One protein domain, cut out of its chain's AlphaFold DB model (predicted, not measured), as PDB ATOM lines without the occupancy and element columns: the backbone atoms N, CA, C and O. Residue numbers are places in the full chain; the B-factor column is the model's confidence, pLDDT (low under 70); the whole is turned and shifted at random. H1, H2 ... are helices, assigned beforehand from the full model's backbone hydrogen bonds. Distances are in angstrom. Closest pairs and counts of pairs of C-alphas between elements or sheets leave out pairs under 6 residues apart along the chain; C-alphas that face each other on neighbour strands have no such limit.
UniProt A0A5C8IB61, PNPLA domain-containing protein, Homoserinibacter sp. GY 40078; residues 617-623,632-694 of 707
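What this domain is: This is residues 617 to 623 and 632 to 694 of the 707 residues of the protein "PNPLA domain-containing protein" of Homoserinibacter sp. GY 40078 (UniProt A0A5C8IB61). A long helix, H3, and a shorter one, H2, meet near the end of H3 and the beginning of H2 as a V, its open side bridged by a long loop. H4 lies beyond the V's point, and H1 is detached. The 70 printed residues hold four named helices, H1 to H4 in order, and no named strand: all helix, only just loose, close to extended, with a radius of gyration of the C-alphas of 16.3 A and spans of 43 by 30 by 17 A.

Where its parts are: H3, residues 660 to 681, runs 31.3 A from C-alpha 660 at (52.985, 6.778, 79.082) to C-alpha 681 at (51.318, -2.392, 108.943). H2 is residues 632 to 643, 16.6 A; H4 is 685 to 693; H1 is 617 to 623.

How they stand to each other: H3 touches H2 with residues 673 to 681 alone, the closest C-alphas, of Leu 635 and Ala 677, 4.9 A apart, at a steep tilt of 56 degrees, opposite ways. H2 and H4 are close but not clearly touching, the closest C-alphas, of Pro 632 and Ile 688, 7.3 A apart. H1 is apart from H2, H3 and H4. In H1, H2, H3 and H4 every O i to N i+4 pair is within hydrogen-bond range.

The domain as a whole: Residues 624 to 631 are not printed; C-alphas 623 and 632 are 15.3 A apart. The link from H2 to H3 is long, and its residues 651 to 656 stand free. No printed residue is under 70 in pLDDT.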
ATOM      1  N   ASP A 617      23.270  10.521 108.076       87.00
ATOM      2  CA  ASP A 617      24.646  10.616 108.590       87.00
ATOM      3  C   ASP A 617      25.075   9.342 109.341       87.00
ATOM      4  O   ASP A 617      26.225   8.913 109.227       87.00
ATOM      5  N   ASN A 618      24.145   8.675 110.039       87.19
ATOM      6  CA  ASN A 618      24.401   7.369 110.648       87.19
ATOM      7  C   ASN A 618      24.662   6.298 109.579       87.19
ATOM      8  O   ASN A 618      25.609   5.529 109.728       87.19
ATOM      9  N   HIS A 619      23.884   6.275 108.491       89.69
ATOM     10  CA  HIS A 619      24.132   5.381 107.359       89.69
ATOM     11  C   HIS A 619      25.563   5.562 106.826       89.69
ATOM     12  O   HIS A 619      26.335   4.605 106.780       89.69
ATOM     13  N   ARG A 620      25.973   6.802 106.517       90.12
ATOM     14  CA  ARG A 620      27.340   7.109 106.045       90.12
ATOM     15  C   ARG A 620      28.421   6.680 107.044       90.12
ATOM     16  O   ARG A 620      29.451   6.147 106.634       90.12
ATOM     17  N   TRP A 621      28.185   6.858 108.345       89.56
ATOM     18  CA  TRP A 621      29.098   6.398 109.396       89.56
ATOM     19  C   TRP A 621      29.200   4.867 109.472       89.56
ATOM     20  O   TRP A 621      30.302   4.330 109.596       89.56
ATOM     21  N   VAL A 622      28.083   4.145 109.340       89.69
ATOM     22  CA  VAL A 622      28.067   2.673 109.288       89.69
ATOM     23  C   VAL A 622      28.797   2.168 108.040       89.69
ATOM     24  O   VAL A 622      29.626   1.269 108.170       89.69
ATOM     25  N   ARG A 623      28.589   2.790 106.868       90.50
ATOM     26  CA  ARG A 623      29.340   2.502 105.629       90.50
ATOM     27  C   ARG A 623      30.850   2.670 105.820       90.50
ATOM     28  O   ARG A 623      31.609   1.750 105.528       90.50
ATOM     29  N   PRO A 632      41.764  -3.675 105.985       94.31
ATOM     30  CA  PRO A 632      43.080  -4.134 106.446       94.31
ATOM     31  C   PRO A 632      43.559  -5.460 105.835       94.31
ATOM     32  O   PRO A 632      44.761  -5.633 105.633       94.31
ATOM     33  N   ASP A 633      42.634  -6.370 105.515       92.62
ATOM     34  CA  ASP A 633      42.954  -7.673 104.912       92.62
ATOM     35  C   ASP A 633      43.175  -7.553 103.399       92.62
ATOM     36  O   ASP A 633      44.031  -8.226 102.829       92.62
ATOM     37  N   PHE A 634      42.443  -6.641 102.749       94.19
ATOM     38  CA  PHE A 634      42.654  -6.305 101.342       94.19
ATOM     39  C   PHE A 634      44.027  -5.654 101.119       94.19
ATOM     40  O   PHE A 634      44.744  -6.041 100.198       94.19
ATOM     41  N   LEU A 635      44.414  -4.707 101.981       95.12
ATOM     42  CA  LEU A 635      45.700  -4.013 101.891       95.12
ATOM     43  C   LEU A 635      46.893  -4.945 102.135       95.12
ATOM     44  O   LEU A 635      47.886  -4.850 101.419       95.12
ATOM     45  N   ASP A 636      46.805  -5.867 103.097       92.81
ATOM     46  CA  ASP A 636      47.896  -6.813 103.366       92.81
ATOM     47  C   ASP A 636      48.050  -7.870 102.253       92.81
ATOM     48  O   ASP A 636      49.167  -8.211 101.847       92.81
ATOM     49  N   GLY A 637      46.923  -8.314 101.680       93.25
ATOM     50  CA  GLY A 637      46.904  -9.151 100.481       93.25
ATOM     51  C   GLY A 637      47.465  -8.437  99.245       93.25
ATOM     52  O   GLY A 637      48.229  -9.039  98.490       93.25
ATOM     53  N   PHE A 638      47.150  -7.148  99.057       94.00
ATOM     54  CA  PHE A 638      47.750  -6.318  98.006       94.00
ATOM     55  C   PHE A 638      49.262  -6.172  98.202       94.00
ATOM     56  O   PHE A 638      50.013  -6.417  97.262       94.00
ATOM     57  N   ARG A 639      49.710  -5.822  99.414       92.94
ATOM     58  CA  ARG A 639      51.127  -5.632  99.761       92.94
ATOM     59  C   ARG A 639      51.949  -6.880  99.442       92.94
ATOM     60  O   ARG A 639      52.858  -6.814  98.621       92.94
ATOM     61  N   THR A 640      51.554  -8.020 100.005       92.69
ATOM     62  CA  THR A 640      52.225  -9.313  99.789       92.69
ATOM     63  C   THR A 640      52.203  -9.715  98.308       92.69
ATOM     64  O   THR A 640      53.199 -10.187  97.768       92.69
ATOM     65  N   GLY A 641      51.082  -9.477  97.615       93.06
ATOM     66  CA  GLY A 641      50.965  -9.730  96.178       93.06
ATOM     67  C   GLY A 641      51.841  -8.815  95.314       93.06
ATOM     68  O   GLY A 641      52.353  -9.268  94.295       93.06
ATOM     69  N   ARG A 642      52.043  -7.550  95.707       90.12
ATOM     70  CA  ARG A 642      52.884  -6.586  94.978       90.12
ATOM     71  C   ARG A 642      54.371  -6.794  95.241       90.12
ATOM     72  O   ARG A 642      55.151  -6.588  94.314       90.12
ATOM     73  N   GLU A 643      54.750  -7.215  96.445       89.44
ATOM     74  CA  GLU A 643      56.114  -7.644  96.794       89.44
ATOM     75  C   GLU A 643      56.541  -8.879  95.987       89.44
ATOM     76  O   GLU A 643      57.678  -8.950  95.534       89.44
ATOM     77  N   ALA A 644      55.618  -9.816  95.741       93.06
ATOM     78  CA  ALA A 644      55.853 -11.000  94.911       93.06
ATOM     79  C   ALA A 644      55.716 -10.757  93.390       93.06
ATOM     80  O   ALA A 644      55.940 -11.677  92.602       93.06
ATOM     81  N   LEU A 645      55.323  -9.552  92.955       89.38
ATOM     82  CA  LEU A 645      55.117  -9.221  91.541       89.38
ATOM     83  C   LEU A 645      56.424  -8.732  90.898       89.38
ATOM     84  O   LEU A 645      56.621  -7.530  90.687       89.38
ATOM     85  N   ASP A 646      57.295  -9.693  90.591       87.50
ATOM     86  CA  ASP A 646      58.559  -9.516  89.865       87.50
ATOM     87  C   ASP A 646      58.311  -9.343  88.352       87.50
ATOM     88  O   ASP A 646      58.556 -10.228  87.534       87.50
ATOM     89  N   ILE A 647      57.694  -8.213  87.991       90.81
ATOM     90  CA  ILE A 647      57.402  -7.803  86.611       90.81
ATOM     91  C   ILE A 647      57.708  -6.309  86.480       90.81
ATOM     92  O   ILE A 647      57.221  -5.505  87.280       90.81
ATOM     93  N   ASP A 648      58.463  -5.942  85.443       88.75
ATOM     94  CA  ASP A 648      58.656  -4.550  85.030       88.75
ATOM     95  C   ASP A 648      57.341  -3.976  84.455       88.75
ATOM     96  O   ASP A 648      56.870  -4.457  83.420       88.75
ATOM     97  N   PRO A 649      56.733  -2.943  85.071       86.50
ATOM     98  CA  PRO A 649      55.514  -2.325  84.553       86.50
ATOM     99  C   PRO A 649      55.690  -1.616  83.203       86.50
ATOM    100  O   PRO A 649      54.689  -1.369  82.532       86.50
ATOM    101  N   ALA A 650      56.923  -1.280  82.803       86.94
ATOM    102  CA  ALA A 650      57.227  -0.717  81.488       86.94
ATOM    103  C   ALA A 650      57.351  -1.791  80.386       86.94
ATOM    104  O   ALA A 650      57.224  -1.462  79.208       86.94
ATOM    105  N   ASN A 651      57.548  -3.062  80.756       89.94
ATOM    106  CA  ASN A 651      57.643  -4.198  79.833       89.94
ATOM    107  C   ASN A 651      56.874  -5.438  80.361       89.94
ATOM    108  O   ASN A 651      57.478  -6.480  80.639       89.94
ATOM    109  N   PRO A 652      55.541  -5.347  80.547       91.44
ATOM    110  CA  PRO A 652      54.746  -6.448  81.078       91.44
ATOM    111  C   PRO A 652      54.503  -7.540  80.015       91.44
ATOM    112  O   PRO A 652      54.358  -7.233  78.832       91.44
ATOM    113  N   PRO A 653      54.358  -8.821  80.409       91.00
ATOM    114  CA  PRO A 653      54.205  -9.942  79.470       91.00
ATOM    115  C   PRO A 653      52.856  -9.974  78.727       91.00
ATOM    116  O   PRO A 653      52.677 -10.770  77.808       91.00
ATOM    117  N   SER A 654      51.878  -9.167  79.148       92.31
ATOM    118  CA  SER A 654      50.584  -8.955  78.482       92.31
ATOM    119  C   SER A 654      49.899  -7.716  79.074       92.31
ATOM    120  O   SER A 654      50.287  -7.272  80.154       92.31
ATOM    121  N   TYR A 655      48.877  -7.179  78.394       90.25
ATOM    122  CA  TYR A 655      48.124  -5.987  78.824       90.25
ATOM    123  C   TYR A 655      49.032  -4.782  79.148       90.25
ATOM    124  O   TYR A 655      48.940  -4.170  80.210       90.25
ATOM    125  N   SER A 656      49.934  -4.463  78.216       91.31
ATOM    126  CA  SER A 656      50.771  -3.262  78.264       91.31
ATOM    127  C   SER A 656      49.936  -1.985  78.323       91.31
ATOM    128  O   SER A 656      48.949  -1.861  77.598       91.31
ATOM    129  N   PHE A 657      50.383  -1.008  79.113       91.75
ATOM    130  CA  PHE A 657      49.872   0.358  79.035       91.75
ATOM    131  C   PHE A 657      50.127   0.922  77.628       91.75
ATOM    132  O   PHE A 657      51.263   0.956  77.163       91.75
ATOM    133  N   GLU A 658      49.071   1.369  76.956       91.88
ATOM    134  CA  GLU A 658      49.102   1.869  75.574       91.88
ATOM    135  C   GLU A 658      49.763   3.251  75.480       91.88
ATOM    136  O   GLU A 658      50.236   3.660  74.421       91.88
ATOM    137  N   THR A 659      49.792   3.994  76.593       93.75
ATOM    138  CA  THR A 659      50.404   5.323  76.672       93.75
ATOM    139  C   THR A 659      51.216   5.500  77.953       93.75
ATOM    140  O   THR A 659      50.906   4.939  79.006       93.75
ATOM    141  N   ALA A 660      52.221   6.380  77.900       92.19
ATOM    142  CA  ALA A 660      52.985   6.778  79.082       92.19
ATOM    143  C   ALA A 660      52.100   7.398  80.185       92.19
ATOM    144  O   ALA A 660      52.405   7.260  81.366       92.19
ATOM    145  N   GLN A 661      50.979   8.036  79.822       94.81
ATOM    146  CA  GLN A 661      50.013   8.577  80.783       94.81
ATOM    147  C   GLN A 661      49.263   7.464  81.530       94.81
ATOM    148  O   GLN A 661      49.115   7.553  82.749       94.81
ATOM    149  N   GLN A 662      48.847   6.398  80.832       94.19
ATOM    150  CA  GLN A 662      48.254   5.215  81.467       94.19
ATOM    151  C   GLN A 662      49.255   4.540  82.423       94.19
ATOM    152  O   GLN A 662      48.883   4.221  83.553       94.19
ATOM    153  N   LEU A 663      50.524   4.382  82.016       94.25
ATOM    154  CA  LEU A 663      51.586   3.815  82.863       94.25
ATOM    155  C   LEU A 663      51.811   4.653  84.131       94.25
ATOM    156  O   LEU A 663      51.743   4.122  85.238       94.25
ATOM    157  N   VAL A 664      52.042   5.964  83.990       95.06
ATOM    158  CA  VAL A 664      52.303   6.862  85.130       95.06
ATOM    159  C   VAL A 664      51.099   6.926  86.076       95.06
ATOM    160  O   VAL A 664      51.275   6.820  87.289       95.06
ATOM    161  N   GLY A 665      49.874   7.030  85.546       95.56
ATOM    162  CA  GLY A 665      48.654   7.007  86.358       95.56
ATOM    163  C   GLY A 665      48.447   5.673  87.083       95.56
ATOM    164  O   GLY A 665      48.141   5.656  88.275       95.56
ATOM    165  N   GLY A 666      48.677   4.551  86.394       93.38
ATOM    166  CA  GLY A 666      48.593   3.209  86.971       93.38
ATOM    167  C   GLY A 666      49.610   2.976  88.090       93.38
ATOM    168  O   GLY A 666      49.257   2.415  89.129       93.38
ATOM    169  N   MET A 667      50.850   3.450  87.922       93.44
ATOM    170  CA  MET A 667      51.876   3.360  88.964       93.44
ATOM    171  C   MET A 667      51.558   4.261  90.159       93.44
ATOM    172  O   MET A 667      51.604   3.776  91.284       93.44
ATOM    173  N   ALA A 668      51.115   5.504  89.945       95.75
ATOM    174  CA  ALA A 668      50.715   6.395  91.038       95.75
ATOM    175  C   ALA A 668      49.580   5.806  91.906       95.75
ATOM    176  O   ALA A 668      49.597   5.935  93.132       95.75
ATOM    177  N   ILE A 669      48.619   5.102  91.293       95.25
ATOM    178  CA  ILE A 669      47.559   4.376  92.015       95.25
ATOM    179  C   ILE A 669      48.134   3.179  92.794       95.25
ATOM    180  O   ILE A 669      47.760   2.956  93.949       95.25
ATOM    181  N   ALA A 670      49.050   2.413  92.195       92.81
ATOM    182  CA  ALA A 670      49.701   1.279  92.853       92.81
ATOM    183  C   ALA A 670      50.603   1.710  94.028       92.81
ATOM    184  O   ALA A 670      50.653   1.022  95.049       92.81
ATOM    185  N   ASP A 671      51.269   2.858  93.907       92.56
ATOM    186  CA  ASP A 671      52.110   3.452  94.943       92.56
ATOM    187  C   ASP A 671      51.262   3.968  96.114       92.56
ATOM    188  O   ASP A 671      51.513   3.585  97.255       92.56
ATOM    189  N   GLY A 672      50.170   4.696  95.849       95.81
ATOM    190  CA  GLY A 672      49.221   5.105  96.895       95.81
ATOM    191  C   GLY A 672      48.574   3.921  97.635       95.81
ATOM    192  O   GLY A 672      48.284   4.007  98.831       95.81
ATOM    193  N   MET A 673      48.396   2.776  96.962       94.62
ATOM    194  CA  MET A 673      47.974   1.527  97.610       94.62
ATOM    195  C   MET A 673      49.086   0.870  98.443       94.62
ATOM    196  O   MET A 673      48.782   0.261  99.473       94.62
ATOM    197  N   ARG A 674      50.365   1.023  98.064       92.69
ATOM    198  CA  ARG A 674      51.508   0.604  98.896       92.69
ATOM    199  C   ARG A 674      51.577   1.439 100.172       92.69
ATOM    200  O   ARG A 674      51.706   0.865 101.248       92.69
ATOM    201  N   ASP A 675      51.415   2.755 100.073       95.06
ATOM    202  CA  ASP A 675      51.456   3.663 101.225       95.06
ATOM    203  C   ASP A 675      50.308   3.384 102.205       95.06
ATOM    204  O   ASP A 675      50.526   3.279 103.416       95.06
ATOM    205  N   ALA A 676      49.096   3.153 101.690       95.44
ATOM    206  CA  ALA A 676      47.960   2.709 102.497       95.44
ATOM    207  C   ALA A 676      48.232   1.367 103.208       95.44
ATOM    208  O   ALA A 676      47.854   1.192 104.370       95.44
ATOM    209  N   ALA A 677      48.913   0.422 102.551       94.81
ATOM    210  CA  ALA A 677      49.266  -0.855 103.162       94.81
ATOM    211  C   ALA A 677      50.393  -0.735 104.205       94.81
ATOM    212  O   ALA A 677      50.297  -1.346 105.268       94.81
ATOM    213  N   SER A 678      51.397   0.114 103.974       93.06
ATOM    214  CA  SER A 678      52.406   0.478 104.979       93.06
ATOM    215  C   SER A 678      51.764   1.117 106.215       93.06
ATOM    216  O   SER A 678      52.101   0.759 107.345       93.06
ATOM    217  N   ALA A 679      50.765   1.988 106.026       93.50
ATOM    218  CA  ALA A 679      49.972   2.537 107.124       93.50
ATOM    219  C   ALA A 679      49.188   1.443 107.881       93.50
ATOM    220  O   ALA A 679      49.166   1.459 109.111       93.50
ATOM    221  N   ARG A 680      48.621   0.438 107.189       93.12
ATOM    222  CA  ARG A 680      48.011  -0.753 107.825       93.12
ATOM    223  C   ARG A 680      49.018  -1.565 108.640       93.12
ATOM    224  O   ARG A 680      48.640  -2.116 109.675       93.12
ATOM    225  N   SER A 681      50.271  -1.669 108.205       91.62
ATOM    226  CA  SER A 681      51.318  -2.392 108.943       91.62
ATOM    227  C   SER A 681      51.745  -1.688 110.237       91.62
ATOM    228  O   SER A 681      52.246  -2.349 111.142       91.62
ATOM    229  N   ALA A 682      51.489  -0.382 110.370       93.56
ATOM    230  CA  ALA A 682      51.692   0.363 111.615       93.56
ATOM    231  C   ALA A 682      50.532   0.224 112.630       93.56
ATOM    232  O   ALA A 682      50.676   0.638 113.782       93.56
ATOM    233  N   VAL A 683      49.382  -0.347 112.243       94.31
ATOM    234  CA  VAL A 683      48.224  -0.526 113.139       94.31
ATOM    235  C   VAL A 683      48.346  -1.844 113.922       94.31
ATOM    236  O   VAL A 683      48.448  -2.905 113.303       94.31
ATOM    237  N   PRO A 684      48.268  -1.834 115.271       96.38
ATOM    238  CA  PRO A 684      48.315  -3.061 116.066       96.38
ATOM    239  C   PRO A 684      47.164  -4.027 115.748       96.38
ATOM    240  O   PRO A 684      46.002  -3.628 115.668       96.38
ATOM    241  N   GLU A 685      47.460  -5.325 115.664       94.62
ATOM    242  CA  GLU A 685      46.479  -6.351 115.263       94.62
ATOM    243  C   GLU A 685      45.320  -6.534 116.274       94.62
ATOM    244  O   GLU A 685      44.267  -7.064 115.930       94.62
ATOM    245  N   GLU A 686      45.459  -6.058 117.519       95.25
ATOM    246  CA  GLU A 686      44.323  -5.929 118.452       95.25
ATOM    247  C   GLU A 686      43.311  -4.884 117.958       95.25
ATOM    248  O   GLU A 686      42.123  -5.176 117.865       95.25
ATOM    249  N   VAL A 687      43.781  -3.705 117.533       94.06
ATOM    250  CA  VAL A 687      42.925  -2.641 116.981       94.06
ATOM    251  C   VAL A 687      42.231  -3.122 115.706       94.06
ATOM    252  O   VAL A 687      41.052  -2.844 115.506       94.06
ATOM    253  N   ILE A 688      42.912  -3.910 114.869       92.94
ATOM    254  CA  ILE A 688      42.314  -4.514 113.667       92.94
ATOM    255  C   ILE A 688      41.219  -5.528 114.036       92.94
ATOM    256  O   ILE A 688      40.140  -5.510 113.437       92.94
ATOM    257  N   ARG A 689      41.428  -6.360 115.065       92.31
ATOM    258  CA  ARG A 689      40.384  -7.256 115.597       92.31
ATOM    259  C   ARG A 689      39.206  -6.488 116.207       92.31
ATOM    260  O   ARG A 689      38.059  -6.891 116.009       92.31
ATOM    261  N   GLU A 690      39.443  -5.359 116.871       91.38
ATOM    262  CA  GLU A 690      38.373  -4.490 117.379       91.38
ATOM    263  C   GLU A 690      37.587  -3.776 116.267       91.38
ATOM    264  O   GLU A 690      36.358  -3.698 116.345       91.38
ATOM    265  N   LEU A 691      38.259  -3.305 115.209       90.94
ATOM    266  CA  LEU A 691      37.613  -2.746 114.015       90.94
ATOM    267  C   LEU A 691      36.685  -3.783 113.366       90.94
ATOM    268  O   LEU A 691      35.512  -3.490 113.138       90.94
ATOM    269  N   LYS A 692      37.172  -5.016 113.169       89.81
ATOM    270  CA  LYS A 692      36.403  -6.148 112.613       89.81
ATOM    271  C   LYS A 692      35.214  -6.590 113.472       89.81
ATOM    272  O   LYS A 692      34.283  -7.202 112.953       89.81
ATOM    273  N   ARG A 693      35.220  -6.289 114.776       88.81
ATOM    274  CA  ARG A 693      34.110  -6.604 115.693       88.81
ATOM    275  C   ARG A 693      32.912  -5.660 115.525       88.81
ATOM    276  O   ARG A 693      31.781  -6.094 115.744       88.81
ATOM    277  N   THR A 694      33.142  -4.402 115.138       86.50
ATOM    278  CA  THR A 694      32.100  -3.360 115.108       86.50
ATOM    279  C   THR A 694      32.220  -2.472 113.855       86.50
ATOM    280  O   THR A 694      33.065  -1.569 113.829       86.50
TER     281      THR A 694